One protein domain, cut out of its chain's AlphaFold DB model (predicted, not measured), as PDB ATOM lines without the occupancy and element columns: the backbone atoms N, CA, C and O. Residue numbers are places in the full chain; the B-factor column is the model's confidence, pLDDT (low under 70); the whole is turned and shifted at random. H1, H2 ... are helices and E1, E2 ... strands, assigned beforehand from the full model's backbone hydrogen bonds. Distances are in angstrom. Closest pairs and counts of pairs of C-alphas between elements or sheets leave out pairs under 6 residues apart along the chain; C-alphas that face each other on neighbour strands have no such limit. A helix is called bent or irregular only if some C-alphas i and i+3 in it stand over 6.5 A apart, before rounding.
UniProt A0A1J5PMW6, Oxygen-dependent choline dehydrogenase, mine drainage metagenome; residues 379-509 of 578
ATOM      1  N   SER A 379     133.821 100.678 112.216       82.94
ATOM      2  CA  SER A 379     133.515 101.655 113.264       82.94
ATOM      3  C   SER A 379     134.771 102.453 113.584       82.94
ATOM      4  O   SER A 379     135.734 101.901 114.113       82.94
ATOM      5  N   GLN A 380     134.766 103.740 113.244       82.81
ATOM      6  CA  GLN A 380     135.941 104.609 113.375       82.81
ATOM      7  C   GLN A 380     135.922 105.461 114.640       82.81
ATOM      8  O   GLN A 380     136.969 105.909 115.101       82.81
ATOM      9  N   LEU A 381     134.739 105.669 115.215       88.31
ATOM     10  CA  LEU A 381     134.552 106.440 116.435       88.31
ATOM     11  C   LEU A 381     133.785 105.602 117.459       88.31
ATOM     12  O   LEU A 381     132.795 104.946 117.130       88.31
ATOM     13  N   GLY A 382     134.250 105.646 118.707       91.12
ATOM     14  CA  GLY A 382     133.613 104.997 119.847       91.12
ATOM     15  C   GLY A 382     133.310 105.988 120.966       91.12
ATOM     16  O   GLY A 382     134.097 106.901 121.208       91.12
ATOM     17  N   VAL A 383     132.187 105.803 121.665       94.25
ATOM     18  CA  VAL A 383     131.819 106.613 122.843       94.25
ATOM     19  C   VAL A 383     131.341 105.697 123.957       94.25
ATOM     20  O   VAL A 383     130.441 104.897 123.735       94.25
ATOM     21  N   PHE A 384     131.889 105.845 125.161       96.19
ATOM     22  CA  PHE A 384     131.330 105.250 126.376       96.19
ATOM     23  C   PHE A 384     130.607 106.333 127.160       96.19
ATOM     24  O   PHE A 384     131.189 107.370 127.478       96.19
ATOM     25  N   THR A 385     129.332 106.114 127.454       96.88
ATOM     26  CA  THR A 385     128.521 107.108 128.153       96.88
ATOM     27  C   THR A 385     127.374 106.453 128.914       96.88
ATOM     28  O   THR A 385     127.220 105.231 128.936       96.88
ATOM     29  N   ARG A 386     126.597 107.284 129.600       97.00
ATOM     30  CA  ARG A 386     125.423 106.890 130.365       97.00
ATOM     31  C   ARG A 386     124.175 107.107 129.526       97.00
ATOM     32  O   ARG A 386     124.012 108.189 128.967       97.00
ATOM     33  N   SER A 387     123.290 106.115 129.470       96.50
ATOM     34  CA  SER A 387     121.997 106.264 128.792       96.50
ATOM     35  C   SER A 387     121.099 107.274 129.520       96.50
ATOM     36  O   SER A 387     120.363 108.022 128.883       96.50
ATOM     37  N   SER A 388     121.209 107.348 130.851       95.50
ATOM     38  CA  SER A 388     120.513 108.318 131.703       95.50
ATOM     39  C   SER A 388     121.257 108.561 133.023       95.50
ATOM     40  O   SER A 388     122.196 107.845 133.378       95.50
ATOM     41  N   GLU A 389     120.851 109.594 133.767       94.56
ATOM     42  CA  GLU A 389     121.507 110.014 135.018       94.56
ATOM     43  C   GLU A 389     121.404 108.985 136.153       94.56
ATOM     44  O   GLU A 389     122.193 109.042 137.093       94.56
ATOM     45  N   ARG A 390     120.489 108.007 136.043       94.75
ATOM     46  CA  ARG A 390     120.322 106.921 137.025       94.75
ATOM     47  C   ARG A 390     121.547 106.010 137.138       94.75
ATOM     48  O   ARG A 390     121.710 105.327 138.144       94.75
ATOM     49  N   TYR A 391     122.394 105.980 136.109       94.94
ATOM     50  CA  TYR A 391     123.600 105.163 136.095       94.94
ATOM     51  C   TYR A 391     124.793 105.939 136.668       94.94
ATOM     52  O   TYR A 391     125.076 107.077 136.285       94.94
ATOM     53  N   ALA A 392     125.532 105.308 137.582       94.50
ATOM     54  CA  ALA A 392     126.751 105.886 138.156       94.50
ATOM     55  C   ALA A 392     127.937 105.862 137.172       94.50
ATOM     56  O   ALA A 392     128.818 106.720 137.226       94.50
ATOM     57  N   HIS A 393     127.948 104.897 136.249       95.44
ATOM     58  CA  HIS A 393     129.019 104.665 135.278       95.44
ATOM     59  C   HIS A 393     128.443 104.454 133.878       95.44
ATOM     60  O   HIS A 393     127.240 104.245 133.729       95.44
ATOM     61  N   ALA A 394     129.298 104.517 132.856       96.69
ATOM     62  CA  ALA A 394     128.888 104.282 131.478       96.69
ATOM     63  C   ALA A 394     128.293 102.876 131.310       96.69
ATOM     64  O   ALA A 394     128.979 101.877 131.525       96.69
ATOM     65  N   ASN A 395     127.025 102.823 130.910       96.56
ATOM     66  CA  ASN A 395     126.282 101.592 130.651       96.56
ATOM     67  C   ASN A 395     126.016 101.378 129.155       96.56
ATOM     68  O   ASN A 395     125.487 100.335 128.780       96.56
ATOM     69  N   VAL A 396     126.380 102.337 128.295       97.31
ATOM     70  CA  VAL A 396     126.241 102.209 126.841       97.31
ATOM     71  C   VAL A 396     127.529 102.549 126.099       97.31
ATOM     72  O   VAL A 396     128.285 103.441 126.497       97.31
ATOM     73  N   GLN A 397     127.754 101.841 124.993       96.62
ATOM     74  CA  GLN A 397     128.862 102.056 124.068       96.62
ATOM     75  C   GLN A 397     128.333 102.331 122.661       96.62
ATOM     76  O   GLN A 397     127.572 101.537 122.114       96.62
ATOM     77  N   PHE A 398     128.769 103.430 122.056       94.88
ATOM     78  CA  PHE A 398     128.487 103.765 120.667       94.88
ATOM     79  C   PHE A 398     129.603 103.230 119.781       94.88
ATOM     80  O   PHE A 398     130.780 103.426 120.081       94.88
ATOM     81  N   HIS A 399     129.217 102.634 118.662       92.00
ATOM     82  CA  HIS A 399     130.069 102.325 117.527       92.00
ATOM     83  C   HIS A 399     129.561 103.149 116.346       92.00
ATOM     84  O   HIS A 399     128.459 102.907 115.849       92.00
ATOM     85  N   VAL A 400     130.329 104.156 115.940       91.31
ATOM     86  CA  VAL A 400     129.928 105.089 114.886       91.31
ATOM     87  C   VAL A 400     130.679 104.761 113.604       91.31
ATOM     88  O   VAL A 400     131.912 104.704 113.568       91.31
ATOM     89  N   GLN A 401     129.903 104.531 112.554       88.75
ATOM     90  CA  GLN A 401     130.362 104.140 111.230       88.75
ATOM     91  C   GLN A 401     130.052 105.271 110.251       88.75
ATOM     92  O   GLN A 401     128.908 105.727 110.228       88.75
ATOM     93  N   PRO A 402     131.012 105.719 109.425       86.88
ATOM     94  CA  PRO A 402     130.796 106.774 108.434       86.88
ATOM     95  C   PRO A 402     130.077 106.238 107.180       86.88
ATOM     96  O   PRO A 402     130.468 106.535 106.057       86.88
ATOM     97  N   LEU A 403     129.096 105.355 107.374       86.31
ATOM     98  CA  LEU A 403     128.356 104.665 106.325       86.31
ATOM     99  C   LEU A 403     126.963 104.263 106.821       86.31
ATOM    100  O   LEU A 403     126.701 104.216 108.029       86.31
ATOM    101  N   SER A 404     126.073 103.949 105.880       87.50
ATOM    102  CA  SER A 404     124.703 103.517 106.147       87.50
ATOM    103  C   SER A 404     124.277 102.402 105.195       87.50
ATOM    104  O   SER A 404     124.626 102.424 104.017       87.50
ATOM    105  N   LEU A 405     123.559 101.420 105.738       85.69
ATOM    106  CA  LEU A 405     123.082 100.201 105.079       85.69
ATOM    107  C   LEU A 405     121.935  99.593 105.898       85.69
ATOM    108  O   LEU A 405     121.771  99.926 107.075       85.69
ATOM    109  N   ASP A 406     121.162  98.703 105.283       80.94
ATOM    110  CA  ASP A 406     120.024  98.039 105.919       80.94
ATOM    111  C   ASP A 406     120.463  96.978 106.945       80.94
ATOM    112  O   ASP A 406     120.036  97.041 108.102       80.94
ATOM    113  N   ALA A 407     121.359  96.063 106.558       75.81
ATOM    114  CA  ALA A 407     122.005  95.091 107.446       75.81
ATOM    115  C   ALA A 407     123.462  94.802 107.039       75.81
ATOM    116  O   ALA A 407     123.820  94.878 105.864       75.81
ATOM    117  N   PHE A 408     124.337  94.475 108.003       70.44
ATOM    118  CA  PHE A 408     125.753  94.207 107.708       70.44
ATOM    119  C   PHE A 408     125.914  93.128 106.632       70.44
ATOM    120  O   PHE A 408     125.468  91.998 106.810       70.44
ATOM    121  N   GLY A 409     126.608  93.481 105.545       70.00
ATOM    122  CA  GLY A 409     126.780  92.629 104.365       70.00
ATOM    123  C   GLY A 409     125.930  93.053 103.164       70.00
ATOM    124  O   GLY A 409     126.178  92.570 102.062       70.00
ATOM    125  N   GLU A 410     124.987  93.975 103.348       79.00
ATOM    126  CA  GLU A 410     124.177  94.551 102.273       79.00
ATOM    127  C   GLU A 410     124.823  95.808 101.657       79.00
ATOM    128  O   GLU A 410     125.739  96.394 102.253       79.00
ATOM    129  N   PRO A 411     124.395  96.221 100.445       78.38
ATOM    130  CA  PRO A 411     124.902  97.424  99.793       78.38
ATOM    131  C   PRO A 411     124.711  98.694 100.631       78.38
ATOM    132  O   PRO A 411     123.759  98.818 101.400       78.38
ATOM    133  N   LEU A 412     125.605  99.665 100.431       82.62
ATOM    134  CA  LEU A 412     125.467 100.991 101.030       82.62
ATOM    135  C   LEU A 412     124.252 101.726 100.459       82.62
ATOM    136  O   LEU A 412     123.940 101.606  99.271       82.62
ATOM    137  N   HIS A 413     123.612 102.539 101.293       84.75
ATOM    138  CA  HIS A 413     122.615 103.490 100.825       84.75
ATOM    139  C   HIS A 413     123.236 104.510  99.858       84.75
ATOM    140  O   HIS A 413     124.395 104.897  99.993       84.75
ATOM    141  N   ALA A 414     122.435 104.988  98.904       82.38
ATOM    142  CA  ALA A 414     122.848 105.986  97.912       82.38
ATOM    143  C   ALA A 414     122.829 107.437  98.444       82.38
ATOM    144  O   ALA A 414     122.874 108.380  97.659       82.38
ATOM    145  N   PHE A 415     122.704 107.623  99.761       84.25
ATOM    146  CA  PHE A 415     122.680 108.925 100.422       84.25
ATOM    147  C   PHE A 415     123.730 108.985 101.530       84.25
ATOM    148  O   PHE A 415     124.042 107.974 102.164       84.25
ATOM    149  N   ASP A 416     124.237 110.189 101.790       84.56
ATOM    150  CA  ASP A 416     125.207 110.428 102.852       84.56
ATOM    151  C   ASP A 416     124.564 110.205 104.221       84.56
ATOM    152  O   ASP A 416     123.590 110.863 104.593       84.56
ATOM    153  N   ALA A 417     125.122 109.279 104.992       90.62
ATOM    154  CA  ALA A 417     124.684 109.017 106.350       90.62
ATOM    155  C   ALA A 417     125.789 108.336 107.156       90.62
ATOM    156  O   ALA A 417     126.659 107.648 106.621       90.62
ATOM    157  N   PHE A 418     125.715 108.501 108.473       92.06
ATOM    158  CA  PHE A 418     126.472 107.696 109.419       92.06
ATOM    159  C   PHE A 418     125.510 106.832 110.230       92.06
ATOM    160  O   PHE A 418     124.347 107.184 110.431       92.06
ATOM    161  N   THR A 419     126.017 105.715 110.736       91.31
ATOM    162  CA  THR A 419     125.258 104.811 111.598       91.31
ATOM    163  C   THR A 419     125.870 104.818 112.988       91.31
ATOM    164  O   THR A 419     127.065 104.575 113.149       91.31
ATOM    165  N   ALA A 420     125.053 105.104 114.003       91.75
ATOM    166  CA  ALA A 420     125.429 104.987 115.407       91.75
ATOM    167  C   ALA A 420     124.795 103.723 116.002       91.75
ATOM    168  O   ALA A 420     123.616 103.714 116.346       91.75
ATOM    169  N   SER A 421     125.578 102.651 116.129       90.88
ATOM    170  CA  SER A 421     125.147 101.430 116.814       90.88
ATOM    171  C   SER A 421     125.418 101.557 118.313       90.88
ATOM    172  O   SER A 421     126.571 101.698 118.725       90.88
ATOM    173  N   VAL A 422     124.362 101.534 119.131       94.19
ATOM    174  CA  VAL A 422     124.455 101.709 120.588       94.19
ATOM    175  C   VAL A 422     124.249 100.371 121.287       94.19
ATOM    176  O   VAL A 422     123.200  99.745 121.162       94.19
ATOM    177  N   CYS A 423     125.259  99.927 122.027       94.69
ATOM    178  CA  CYS A 423     125.263  98.667 122.757       94.69
ATOM    179  C   CYS A 423     125.015  98.913 124.250       94.69
ATOM    180  O   CYS A 423     125.703  99.740 124.850       94.69
ATOM    181  N   ASN A 424     124.078  98.171 124.851       95.69
ATOM    182  CA  ASN A 424     123.949  98.079 126.305       95.69
ATOM    183  C   ASN A 424     125.063  97.177 126.859       95.69
ATOM    184  O   ASN A 424     125.135  95.995 126.530       95.69
ATOM    185  N   LEU A 425     125.924  97.744 127.701       95.62
ATOM    186  CA  LEU A 425     127.098  97.079 128.268       95.62
ATOM    187  C   LEU A 425     126.772  96.227 129.492       95.62
ATOM    188  O   LEU A 425     127.546  95.341 129.851       95.62
ATOM    189  N   ASN A 426     125.647  96.503 130.149       94.25
ATOM    190  CA  ASN A 426     125.249  95.838 131.383       94.25
ATOM    191  C   ASN A 426     123.809  95.315 131.271       94.25
ATOM    192  O   ASN A 426     122.953  95.726 132.050       94.25
ATOM    193  N   PRO A 427     123.518  94.423 130.302       94.94
ATOM    194  CA  PRO A 427     122.169  93.912 130.117       94.94
ATOM    195  C   PRO A 427     121.722  93.072 131.318       94.94
ATOM    196  O   PRO A 427     122.484  92.252 131.847       94.94
ATOM    197  N   ALA A 428     120.465  93.238 131.720       95.38
ATOM    198  CA  ALA A 428     119.840  92.459 132.787       95.38
ATOM    199  C   ALA A 428     119.231  91.142 132.267       95.38
ATOM    200  O   ALA A 428     119.197  90.153 132.999       95.38
ATOM    201  N   SER A 429     118.812  91.089 130.997       95.56
ATOM    202  CA  SER A 429     118.293  89.873 130.357       95.56
ATOM    203  C   SER A 429     119.307  88.728 130.379       95.56
ATOM    204  O   SER A 429     120.522  88.931 130.291       95.56
ATOM    205  N   ARG A 430     118.806  87.492 130.471       94.94
ATOM    206  CA  ARG A 430     119.618  86.271 130.423       94.94
ATOM    207  C   ARG A 430     119.026  85.272 129.437       94.94
ATOM    208  O   ARG A 430     117.819  85.032 129.424       94.94
ATOM    209  N   GLY A 431     119.909  84.676 128.644       94.81
ATOM    210  CA  GLY A 431     119.567  83.656 127.665       94.81
ATOM    211  C   GLY A 431     119.967  82.244 128.083       94.81
ATOM    212  O   GLY A 431     120.502  82.016 129.171       94.81
ATOM    213  N   SER A 432     119.733  81.292 127.185       95.88
ATOM    214  CA  SER A 432     120.163  79.903 127.324       95.88
ATOM    215  C   SER A 432     120.696  79.334 126.011       95.88
ATOM    216  O   SER A 432     120.351  79.786 124.915       95.88
ATOM    217  N   VAL A 433     121.551  78.321 126.146       95.81
ATOM    218  CA  VAL A 433     122.004  77.453 125.058       95.81
ATOM    219  C   VAL A 433     121.781  76.020 125.520       95.81
ATOM    220  O   VAL A 433     122.300  75.630 126.566       95.81
ATOM    221  N   THR A 434     120.992  75.243 124.783       95.88
ATOM    222  CA  THR A 434     120.686  73.847 125.122       95.88
ATOM    223  C   THR A 434     120.836  72.933 123.911       95.88
ATOM    224  O   THR A 434     120.632  73.333 122.763       95.88
ATOM    225  N   LEU A 435     121.212  71.680 124.164       97.00
ATOM    226  CA  LEU A 435     121.254  70.655 123.126       97.00
ATOM    227  C   LEU A 435     119.828  70.284 122.707       97.00
ATOM    228  O   LEU A 435     118.942  70.162 123.553       97.00
ATOM    229  N   ARG A 436     119.614  70.083 121.404       96.50
ATOM    230  CA  ARG A 436     118.339  69.575 120.865       96.50
ATOM    231  C   ARG A 436     118.339  68.063 120.673       96.50
ATOM    232  O   ARG A 436     117.283  67.442 120.697       96.50
ATOM    233  N   SER A 437     119.517  67.486 120.472       96.75
ATOM    234  CA  SER A 437     119.723  66.058 120.270       96.75
ATOM    235  C   SER A 437     121.102  65.657 120.809       96.75
ATOM    236  O   SER A 437     121.869  66.498 121.283       96.75
ATOM    237  N   ALA A 438     121.408  64.362 120.744       96.44
ATOM    238  CA  ALA A 438     122.736  63.838 121.048       96.44
ATOM    239  C   ALA A 438     123.724  63.956 119.865       96.44
ATOM    240  O   ALA A 438     124.901  63.643 120.033       96.44
ATOM    241  N   ASP A 439     123.273  64.369 118.674       96.62
ATOM    242  CA  ASP A 439     124.142  64.555 117.509       96.62
ATOM    243  C   ASP A 439     124.817  65.930 117.580       96.62
ATOM    244  O   ASP A 439     124.161  66.966 117.495       96.62
ATOM    245  N   PHE A 440     126.144  65.951 117.704       93.81
ATOM    246  CA  PHE A 440     126.923  67.192 117.803       93.81
ATOM    247  C   PHE A 440     126.831  68.082 116.550       93.81
ATOM    248  O   PHE A 440     127.232  69.244 116.597       93.81
ATOM    249  N   ARG A 441     126.356  67.535 115.423       96.50
ATOM    250  CA  ARG A 441     126.157  68.269 114.164       96.50
ATOM    251  C   ARG A 441     124.858  69.069 114.156       96.50
ATOM    252  O   ARG A 441     124.727  69.993 113.354       96.50
ATOM    253  N   ASP A 442     123.915  68.736 115.033       96.38
ATOM    254  CA  ASP A 442     122.682  69.494 115.162       96.38
ATOM    255  C   ASP A 442     122.967  70.813 115.876       96.38
ATOM    256  O   ASP A 442     123.512  70.844 116.981       96.38
ATOM    257  N   ALA A 443     122.560  71.927 115.261       96.62
ATOM    258  CA  ALA A 443     122.700  73.232 115.895       96.62
ATOM    259  C   ALA A 443     121.997  73.245 117.271       96.62
ATOM    260  O   ALA A 443     120.890  72.709 117.401       96.62
ATOM    261  N   PRO A 444     122.588  73.862 118.306       96.69
ATOM    262  CA  PRO A 444     121.929  73.974 119.600       96.69
ATOM    263  C   PRO A 444     120.706  74.899 119.515       96.69
ATOM    264  O   PRO A 444     120.587  75.745 118.623       96.69
ATOM    265  N   ALA A 445     119.785  74.761 120.464       97.19
ATOM    266  CA  ALA A 445     118.758  75.766 120.693       97.19
ATOM    267  C   ALA A 445     119.390  76.939 121.451       97.19
ATOM    268  O   ALA A 445     119.879  76.766 122.566       97.19
ATOM    269  N   ILE A 446     119.396  78.124 120.837       96.44
ATOM    270  CA  ILE A 446     119.933  79.356 121.420       96.44
ATOM    271  C   ILE A 446     118.776  80.336 121.595       96.44
ATOM    272  O   ILE A 446     118.133  80.713 120.618       96.44
ATOM    273  N   ALA A 447     118.532  80.759 122.832       96.12
ATOM    274  CA  ALA A 447     117.507  81.738 123.176       96.12
ATOM    275  C   ALA A 447     118.152  82.889 123.964       96.12
ATOM    276  O   ALA A 447     118.283  82.783 125.183       96.12
ATOM    277  N   PRO A 448     118.597  83.980 123.309       93.25
ATOM    278  CA  PRO A 448     119.277  85.087 123.988       93.25
ATOM    279  C   PRO A 448     118.367  85.907 124.910       93.25
ATOM    280  O   PRO A 448     118.856  86.526 125.851       93.25
ATOM    281  N   ASN A 449     117.055  85.907 124.634       95.00
ATOM    282  CA  ASN A 449     116.037  86.668 125.366       95.00
ATOM    283  C   ASN A 449     116.357  88.173 125.465       95.00
ATOM    284  O   ASN A 449     116.166  88.786 126.515       95.00
ATOM    285  N   TYR A 450     116.869  88.778 124.389       94.12
ATOM    286  CA  TYR A 450     117.128  90.220 124.359       94.12
ATOM    287  C   TYR A 450     115.856  91.016 124.690       94.12
ATOM    288  O   TYR A 450     114.766  90.650 124.255       94.12
ATOM    289  N   LEU A 451     116.006  92.105 125.454       95.00
ATOM    290  CA  LEU A 451     114.904  92.990 125.861       95.00
ATOM    291  C   LEU A 451     113.793  92.270 126.659       95.00
ATOM    292  O   LEU A 451     112.642  92.715 126.689       95.00
ATOM    293  N   SER A 452     114.121  91.149 127.309       96.19
ATOM    294  CA  SER A 452     113.174  90.403 128.154       96.19
ATOM    295  C   SER A 452     112.855  91.111 129.474       96.19
ATOM    296  O   SER A 452     111.811  90.838 130.059       96.19
ATOM    297  N   THR A 453     113.712  92.034 129.923       97.62
ATOM    298  CA  THR A 453     113.530  92.813 131.155       97.62
ATOM    299  C   THR A 453     113.111  94.255 130.871       97.62
ATOM    300  O   THR A 453     113.499  94.846 129.859       97.62
ATOM    301  N   ASP A 454     112.374  94.852 131.809       97.12
ATOM    302  CA  ASP A 454     111.976  96.265 131.734       97.12
ATOM    303  C   ASP A 454     113.190  97.203 131.754       97.12
ATOM    304  O   ASP A 454     113.205  98.227 131.072       97.12
ATOM    305  N   GLU A 455     114.251  96.830 132.479       96.75
ATOM    306  CA  GLU A 455     115.492  97.604 132.497       96.75
ATOM    307  C   GLU A 455     116.128  97.696 131.105       96.75
ATOM    308  O   GLU A 455     116.466  98.798 130.667       96.75
ATOM    309  N   ASP A 456     116.250  96.575 130.389       96.69
ATOM    310  CA  ASP A 456     116.873  96.558 129.064       96.69
ATOM    311  C   ASP A 456     116.040  97.328 128.038       96.69
ATOM    312  O   ASP A 456     116.600  98.046 127.207       96.69
ATOM    313  N   ARG A 457     114.707  97.226 128.122       97.38
ATOM    314  CA  ARG A 457     113.780  98.007 127.289       97.38
ATOM    315  C   ARG A 457     113.942  99.503 127.528       97.38
ATOM    316  O   ARG A 457     114.050 100.262 126.566       97.38
ATOM    317  N   GLN A 458     114.047  99.920 128.791       97.44
ATOM    318  CA  GLN A 458     114.281 101.323 129.118       97.44
ATOM    319  C   GLN A 458     115.644 101.807 128.609       97.44
ATOM    320  O   GLN A 458     115.726 102.885 128.029       97.44
ATOM    321  N   VAL A 459     116.718 101.022 128.775       97.56
ATOM    322  CA  VAL A 459     118.049 101.394 128.254       97.56
ATOM    323  C   VAL A 459     118.029 101.516 126.733       97.56
ATOM    324  O   VAL A 459     118.665 102.421 126.191       97.56
ATOM    325  N   ALA A 460     117.293 100.651 126.035       96.38
ATOM    326  CA  ALA A 460     117.139 100.728 124.587       96.38
ATOM    327  C   ALA A 460     116.444 102.034 124.153       96.38
ATOM    328  O   ALA A 460     116.958 102.746 123.286       96.38
ATOM    329  N   ALA A 461     115.339 102.402 124.810       96.94
ATOM    330  CA  ALA A 461     114.645 103.665 124.556       96.94
ATOM    331  C   ALA A 461     115.524 104.889 124.882       96.94
ATOM    332  O   ALA A 461     115.658 105.805 124.062       96.94
ATOM    333  N   ASP A 462     116.193 104.885 126.040       97.06
ATOM    334  CA  ASP A 462     117.120 105.941 126.460       97.06
ATOM    335  C   ASP A 462     118.284 106.102 125.466       97.06
ATOM    336  O   ASP A 462     118.691 107.222 125.159       97.06
ATOM    337  N   SER A 463     118.793 104.997 124.913       96.25
ATOM    338  CA  SER A 463     119.883 104.994 123.927       96.25
ATOM    339  C   SER A 463     119.490 105.693 122.626       96.25
ATOM    340  O   SER A 463     120.264 106.504 122.110       96.25
ATOM    341  N   LEU A 464     118.277 105.443 122.121       95.62
ATOM    342  CA  LEU A 464     117.742 106.134 120.944       95.62
ATOM    343  C   LEU A 464     117.583 107.638 121.207       95.62
ATOM    344  O   LEU A 464     117.995 108.463 120.389       95.62
ATOM    345  N   ARG A 465     117.061 108.022 122.380       95.81
ATOM    346  CA  ARG A 465     116.955 109.442 122.764       95.81
ATOM    347  C   ARG A 465     118.314 110.110 122.907       95.81
ATOM    348  O   ARG A 465     118.470 111.269 122.525       95.81
ATOM    349  N   LEU A 466     119.294 109.395 123.447       96.25
ATOM    350  CA  LEU A 466     120.651 109.898 123.578       96.25
ATOM    351  C   LEU A 466     121.291 110.122 122.206       96.25
ATOM    352  O   LEU A 466     121.865 111.188 121.985       96.25
ATOM    353  N   ALA A 467     121.135 109.181 121.271       95.19
ATOM    354  CA  ALA A 467     121.585 109.357 119.893       95.19
ATOM    355  C   ALA A 467     120.939 110.600 119.259       95.19
ATOM    356  O   ALA A 467     121.658 111.484 118.799       95.19
ATOM    357  N   ARG A 468     119.609 110.749 119.348       95.25
ATOM    358  CA  ARG A 468     118.888 111.947 118.874       95.25
ATOM    359  C   ARG A 468     119.449 113.238 119.473       95.25
ATOM    360  O   ARG A 468     119.720 114.187 118.742       95.25
ATOM    361  N   ARG A 469     119.689 113.268 120.787       95.06
ATOM    362  CA  ARG A 469     120.248 114.434 121.490       95.06
ATOM    363  C   ARG A 469     121.651 114.794 121.003       95.06
ATOM    364  O   ARG A 469     121.952 115.979 120.871       95.06
ATOM    365  N   ILE A 470     122.504 113.796 120.758       94.56
ATOM    366  CA  ILE A 470     123.855 113.994 120.213       94.56
ATOM    367  C   ILE A 470     123.764 114.569 118.796       94.56
ATOM    368  O   ILE A 470     124.445 115.542 118.486       94.56
ATOM    369  N   VAL A 471     122.886 114.017 117.956       94.44
ATOM    370  CA  VAL A 471     122.707 114.473 116.569       94.44
ATOM    371  C   VAL A 471     122.143 115.894 116.484       94.44
ATOM    372  O   VAL A 471     122.488 116.641 115.574       94.44
ATOM    373  N   GLN A 472     121.342 116.307 117.465       94.81
ATOM    374  CA  GLN A 472     120.785 117.661 117.563       94.81
ATOM    375  C   GLN A 472     121.783 118.726 118.053       94.81
ATOM    376  O   GLN A 472     121.418 119.898 118.150       94.81
ATOM    377  N   GLN A 473     123.026 118.365 118.395       96.44
ATOM    378  CA  GLN A 473     123.998 119.347 118.879       96.44
ATOM    379  C   GLN A 473     124.404 120.352 117.780       96.44
ATOM    380  O   GLN A 473     124.493 119.975 116.609       96.44
ATOM    381  N   PRO A 474     124.745 121.614 118.130       94.12
ATOM    382  CA  PRO A 474     125.081 122.661 117.156       94.12
ATOM    383  C   PRO A 474     126.192 122.287 116.170       94.12
ATOM    384  O   PRO A 474     126.161 122.712 115.019       94.12
ATOM    385  N   ALA A 475     127.146 121.455 116.597       91.69
ATOM    386  CA  ALA A 475     128.231 120.964 115.751       91.69
ATOM    387  C   ALA A 475     127.739 120.182 114.519       91.69
ATOM    388  O   ALA A 475     128.432 120.144 113.507       91.69
ATOM    389  N   LEU A 476     126.546 119.580 114.591       92.00
ATOM    390  CA  LEU A 476     125.945 118.816 113.498       92.00
ATOM    391  C   LEU A 476     124.864 119.593 112.732       92.00
ATOM    392  O   LEU A 476     124.396 119.122 111.697       92.00
ATOM    393  N   ALA A 477     124.502 120.804 113.171       90.19
ATOM    394  CA  ALA A 477     123.423 121.587 112.562       90.19
ATOM    395  C   ALA A 477     123.680 121.921 111.080       90.19
ATOM    396  O   ALA A 477     122.745 121.935 110.282       90.19
ATOM    397  N   GLY A 478     124.945 122.130 110.694       88.62
ATOM    398  CA  GLY A 478     125.336 122.419 109.309       88.62
ATOM    399  C   GLY A 478     125.078 121.277 108.319       88.62
ATOM    400  O   GLY A 478     125.058 121.524 107.117       88.62
ATOM    401  N   PHE A 479     124.850 120.054 108.807       87.62
ATOM    402  CA  PHE A 479     124.544 118.887 107.974       87.62
ATOM    403  C   PHE A 479     123.040 118.629 107.823       87.62
ATOM    404  O   PHE A 479     122.672 117.717 107.092       87.62
ATOM    405  N   ALA A 480     122.178 119.399 108.507       90.38
ATOM    406  CA  ALA A 480     120.721 119.209 108.512       90.38
ATOM    407  C   ALA A 480     120.304 117.723 108.652       90.38
ATOM    408  O   ALA A 480     119.592 117.194 107.792       90.38
ATOM    409  N   PRO A 481     120.768 117.026 109.711       91.50
ATOM    410  CA  PRO A 481     120.618 115.583 109.830       91.50
ATOM    411  C   PRO A 481     119.145 115.169 109.889       91.50
ATOM    412  O   PRO A 481     118.344 115.766 110.609       91.50
ATOM    413  N   GLN A 482     118.810 114.104 109.162       92.75
ATOM    414  CA  GLN A 482     117.491 113.477 109.174       92.75
ATOM    415  C   GLN A 482     117.612 112.058 109.728       92.75
ATOM    416  O   GLN A 482     118.514 111.307 109.360       92.75
ATOM    417  N   GLU A 483     116.708 111.685 110.631       93.62
ATOM    418  CA  GLU A 483     116.677 110.329 111.175       93.62
ATOM    419  C   GLU A 483     116.043 109.374 110.160       93.62
ATOM    420  O   GLU A 483     114.849 109.464 109.883       93.62
ATOM    421  N   TYR A 484     116.845 108.450 109.624       91.62
ATOM    422  CA  TYR A 484     116.379 107.434 108.679       91.62
ATOM    423  C   TYR A 484     115.688 106.251 109.380       91.62
ATOM    424  O   TYR A 484     114.591 105.851 108.998       91.62
ATOM    425  N   LYS A 485     116.309 105.716 110.441       89.50
ATOM    426  CA  LYS A 485     115.757 104.657 111.301       89.50
ATOM    427  C   LYS A 485     115.983 105.001 112.782       89.50
ATOM    428  O   LYS A 485     117.052 105.518 113.108       89.50
ATOM    429  N   PRO A 486     115.038 104.669 113.681       90.62
ATOM    430  CA  PRO A 486     113.711 104.114 113.392       90.62
ATOM    431  C   PRO A 486     112.702 105.144 112.848       90.62
ATOM    432  O   PRO A 486     111.697 104.746 112.270       90.62
ATOM    433  N   GLY A 487     112.966 106.445 112.996       90.12
ATOM    434  CA  GLY A 487     112.126 107.527 112.481       90.12
ATOM    435  C   GLY A 487     111.561 108.414 113.593       90.12
ATOM    436  O   GLY A 487     111.266 107.966 114.705       90.12
ATOM    437  N   VAL A 488     111.396 109.703 113.288       91.12
ATOM    438  CA  VAL A 488     111.044 110.743 114.273       91.12
ATOM    439  C   VAL A 488     109.614 110.649 114.809       91.12
ATOM    440  O   VAL A 488     109.302 111.271 115.818       91.12
ATOM    441  N   GLN A 489     108.732 109.888 114.167       93.50
ATOM    442  CA  GLN A 489     107.339 109.728 114.589       93.50
ATOM    443  C   GLN A 489     107.186 108.954 115.910       93.50
ATOM    444  O   GLN A 489     106.170 109.104 116.580       93.50
ATOM    445  N   TYR A 490     108.187 108.165 116.307       93.31
ATOM    446  CA  TYR A 490     108.137 107.321 117.504       93.31
ATOM    447  C   TYR A 490     108.762 108.021 118.708       93.31
ATOM    448  O   TYR A 490     109.909 108.478 118.632       93.31
ATOM    449  N   GLN A 491     108.027 108.108 119.819       92.75
ATOM    450  CA  GLN A 491     108.423 108.949 120.960       92.75
ATOM    451  C   GLN A 491     108.261 108.268 122.323       92.75
ATOM    452  O   GLN A 491     109.042 108.553 123.241       92.75
ATOM    453  N   SER A 492     107.273 107.383 122.468       96.56
ATOM    454  CA  SER A 492     107.018 106.692 123.736       96.56
ATOM    455  C   SER A 492     108.081 105.627 124.034       96.56
ATOM    456  O   SER A 492     108.736 105.116 123.124       96.56
ATOM    457  N   ASP A 493     108.262 105.291 125.314       94.12
ATOM    458  CA  ASP A 493     109.208 104.244 125.732       94.12
ATOM    459  C   ASP A 493     108.893 102.896 125.078       94.12
ATOM    460  O   ASP A 493     109.797 102.246 124.557       94.12
ATOM    461  N   ASP A 494     107.613 102.524 125.023       94.25
ATOM    462  CA  ASP A 494     107.167 101.253 124.447       94.25
ATOM    463  C   ASP A 494     107.441 101.168 122.940       94.25
ATOM    464  O   ASP A 494     107.926 100.145 122.452       94.25
ATOM    465  N   GLU A 495     107.172 102.245 122.192       95.88
ATOM    466  CA  GLU A 495     107.476 102.307 120.758       95.88
ATOM    467  C   GLU A 495     108.981 102.198 120.519       95.88
ATOM    468  O   GLU A 495     109.422 101.391 119.703       95.88
ATOM    469  N   LEU A 496     109.774 102.989 121.245       95.75
ATOM    470  CA  LEU A 496     111.224 103.020 121.077       95.75
ATOM    471  C   LEU A 496     111.871 101.687 121.466       95.75
ATOM    472  O   LEU A 496     112.754 101.218 120.752       95.75
ATOM    473  N   ALA A 497     111.423 101.050 122.549       94.75
ATOM    474  CA  ALA A 497     111.916  99.740 122.964       94.75
ATOM    475  C   ALA A 497     111.566  98.647 121.944       94.75
ATOM    476  O   ALA A 497     112.419  97.822 121.612       94.75
ATOM    477  N   ARG A 498     110.339  98.661 121.407       94.12
ATOM    478  CA  ARG A 498     109.928  97.736 120.344       94.12
ATOM    479  C   ARG A 498     110.786  97.913 119.095       94.12
ATOM    480  O   ARG A 498     111.335  96.940 118.596       94.12
ATOM    481  N   LEU A 499     110.948  99.151 118.634       91.38
ATOM    482  CA  LEU A 499     111.719  99.458 117.431       91.38
ATOM    483  C   LEU A 499     113.198  99.142 117.600       91.38
ATOM    484  O   LEU A 499     113.817  98.646 116.667       91.38
ATOM    485  N   ALA A 500     113.756  99.378 118.789       91.38
ATOM    486  CA  ALA A 500     115.094  98.913 119.113       91.38
ATOM    487  C   ALA A 500     115.198  97.391 118.953       91.38
ATOM    488  O   ALA A 500     116.176  96.921 118.389       91.38
ATOM    489  N   GLY A 501     114.188  96.624 119.375       90.19
ATOM    490  CA  GLY A 501     114.117  95.180 119.127       90.19
ATOM    491  C   GLY A 501     114.007  94.803 117.645       90.19
ATOM    492  O   GLY A 501     114.632  93.831 117.231       90.19
ATOM    493  N   ASP A 502     113.264  95.579 116.854       89.25
ATOM    494  CA  ASP A 502     113.057  95.329 115.420       89.25
ATOM    495  C   ASP A 502     114.318  95.616 114.576       89.25
ATOM    496  O   ASP A 502     114.520  94.983 113.540       89.25
ATOM    497  N   ILE A 503     115.169  96.565 114.998       87.56
ATOM    498  CA  ILE A 503     116.354  97.003 114.230       87.56
ATOM    499  C   ILE A 503     117.694  96.541 114.813       87.56
ATOM    500  O   ILE A 503     118.707  96.573 114.113       87.56
ATOM    501  N   ALA A 504     117.750  96.182 116.098       87.88
ATOM    502  CA  ALA A 504     119.008  95.816 116.735       87.88
ATOM    503  C   ALA A 504     119.472  94.419 116.317       87.88
ATOM    504  O   ALA A 504     118.695  93.491 116.106       87.88
ATOM    505  N   THR A 505     120.789  94.257 116.292       86.31
ATOM    506  CA  THR A 505     121.458  92.970 116.121       86.31
ATOM    507  C   THR A 505     122.446  92.743 117.261       86.31
ATOM    508  O   THR A 505     122.760  93.652 118.034       86.31
ATOM    509  N   THR A 506     122.942  91.516 117.389       85.69
ATOM    510  CA  THR A 506     124.004  91.212 118.347       85.69
ATOM    511  C   THR A 506     125.308  91.908 117.949       85.69
ATOM    512  O   THR A 506     125.657  91.975 116.774       85.69
ATOM    513  N   ILE A 507     126.069  92.375 118.942       86.88
ATOM    514  CA  ILE A 507     127.451  92.851 118.759       86.88
ATOM    515  C   ILE A 507     128.475  91.699 118.884       86.88
ATOM    516  O   ILE A 507     129.666  91.928 119.057       86.88
ATOM    517  N   PHE A 508     128.009  90.445 118.823       89.62
ATOM    518  CA  PHE A 508     128.831  89.228 118.825       89.62
ATOM    519  C   PHE A 508     129.653  88.993 120.106       89.62
ATOM    520  O   PHE A 508     130.734  88.409 120.057       89.62
ATOM    521  N   HIS A 509     129.126  89.393 121.270       94.25
ATOM    522  CA  HIS A 509     129.763  89.184 122.581       94.25
ATOM    523  C   HIS A 509     128.948  88.274 123.537       94.25
ATOM    524  O   HIS A 509     128.614  88.706 124.642       94.25
TER     525      HIS A 509
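What this domain is: This is residues 379 to 509 of the 578 residues of the protein "Oxygen-dependent choline dehydrogenase" of mine drainage metagenome (UniProt A0A1J5PMW6). A small antiparallel sheet of three strands, E1, E2 and E3, has helix H1 running slantwise over one face, and H3 crosses H1 nearly at a right angle. A long thin arm, the hairpin E4 and E5, reaches away at one end of the longest axis, and the small helix H2 lies at the other end, where residues 473 to 478 stand free. The printed part has 131 residues, of which 58 are in named elements, under half; five strands come first, E1 to E5, then H1, H2 and H3, and the class is mixed, helices and strands. It is only just compact, close to loose, with a radius of gyration of the C-alphas of 16.9 A, and it is elongated, spanning 60 by 38 by 27 A.

How they stand to each other: E1, residues 381 to 385, E2, residues 396 to 401, and E3, residues 419 to 424, form a meander, each strand the antiparallel neighbour of the one before, with E1 and E3 as edge strands. In the hairpin E1 and E2, N 398 and O 383 are 2.8 A apart, within hydrogen-bond range. In the hairpin E2 and E3, N 399 and O 421 are 2.8 A apart, also within range. E4, residues 432 to 434, and E5, residues 445 to 447, make an antiparallel hairpin, with N 445 and O 434 within range at 2.8 A; E4 is apart from E3. H1, residues 454 to 471, is on the sheet E1 E2 E3 at a height of 9.1 A, giving two layers, a helix on one face of a sheet. It lies over E2 and E3, slantwise to the strands, at 43 degrees to E2 on the local plane; the closest C-alphas of H1 and E3, those of Ser 463 and Val 422, are 6.5 A apart. H2, residues 474 to 479, is not on this sheet and meets H1 only through their link. H3, residues 493 to 503, touches H1 with residues 457 to 464 of H1 alone, about perpendicular at 83 degrees; their closest C-alphas, those of Ala 461 and Leu 496, are 4.9 A apart. Every O i to N i+4 pair is within hydrogen-bond range in H1 and H3; H2 has 0 of 2, but 2 of 3 O i to N i+3 pairs.

Where its parts are: E1 begins at C-alpha 381, (134.552, 106.440, 116.435), and measures 13.2 A; E2 measures 16.3 A and E3 16.2 A. E4 and E5 have three residues each. H1 measures 26.0 A from C-alpha 454 at (111.976, 96.265, 131.734). H2 has six residues and is irregular, with C-alphas 475 and 478 7.2 A apart. H3 measures 15.4 A and ends at C-alpha 503, (116.354, 97.003, 114.230).

The domain as a whole: The two C-alphas farthest apart, those of Ala 438 and Gly 478, are 59.8 A apart. The printed part has no cut. The links E2 to E3 and H2 to H3 are long. The mean pLDDT of the printed part is 92.4, and no printed residue is under 70.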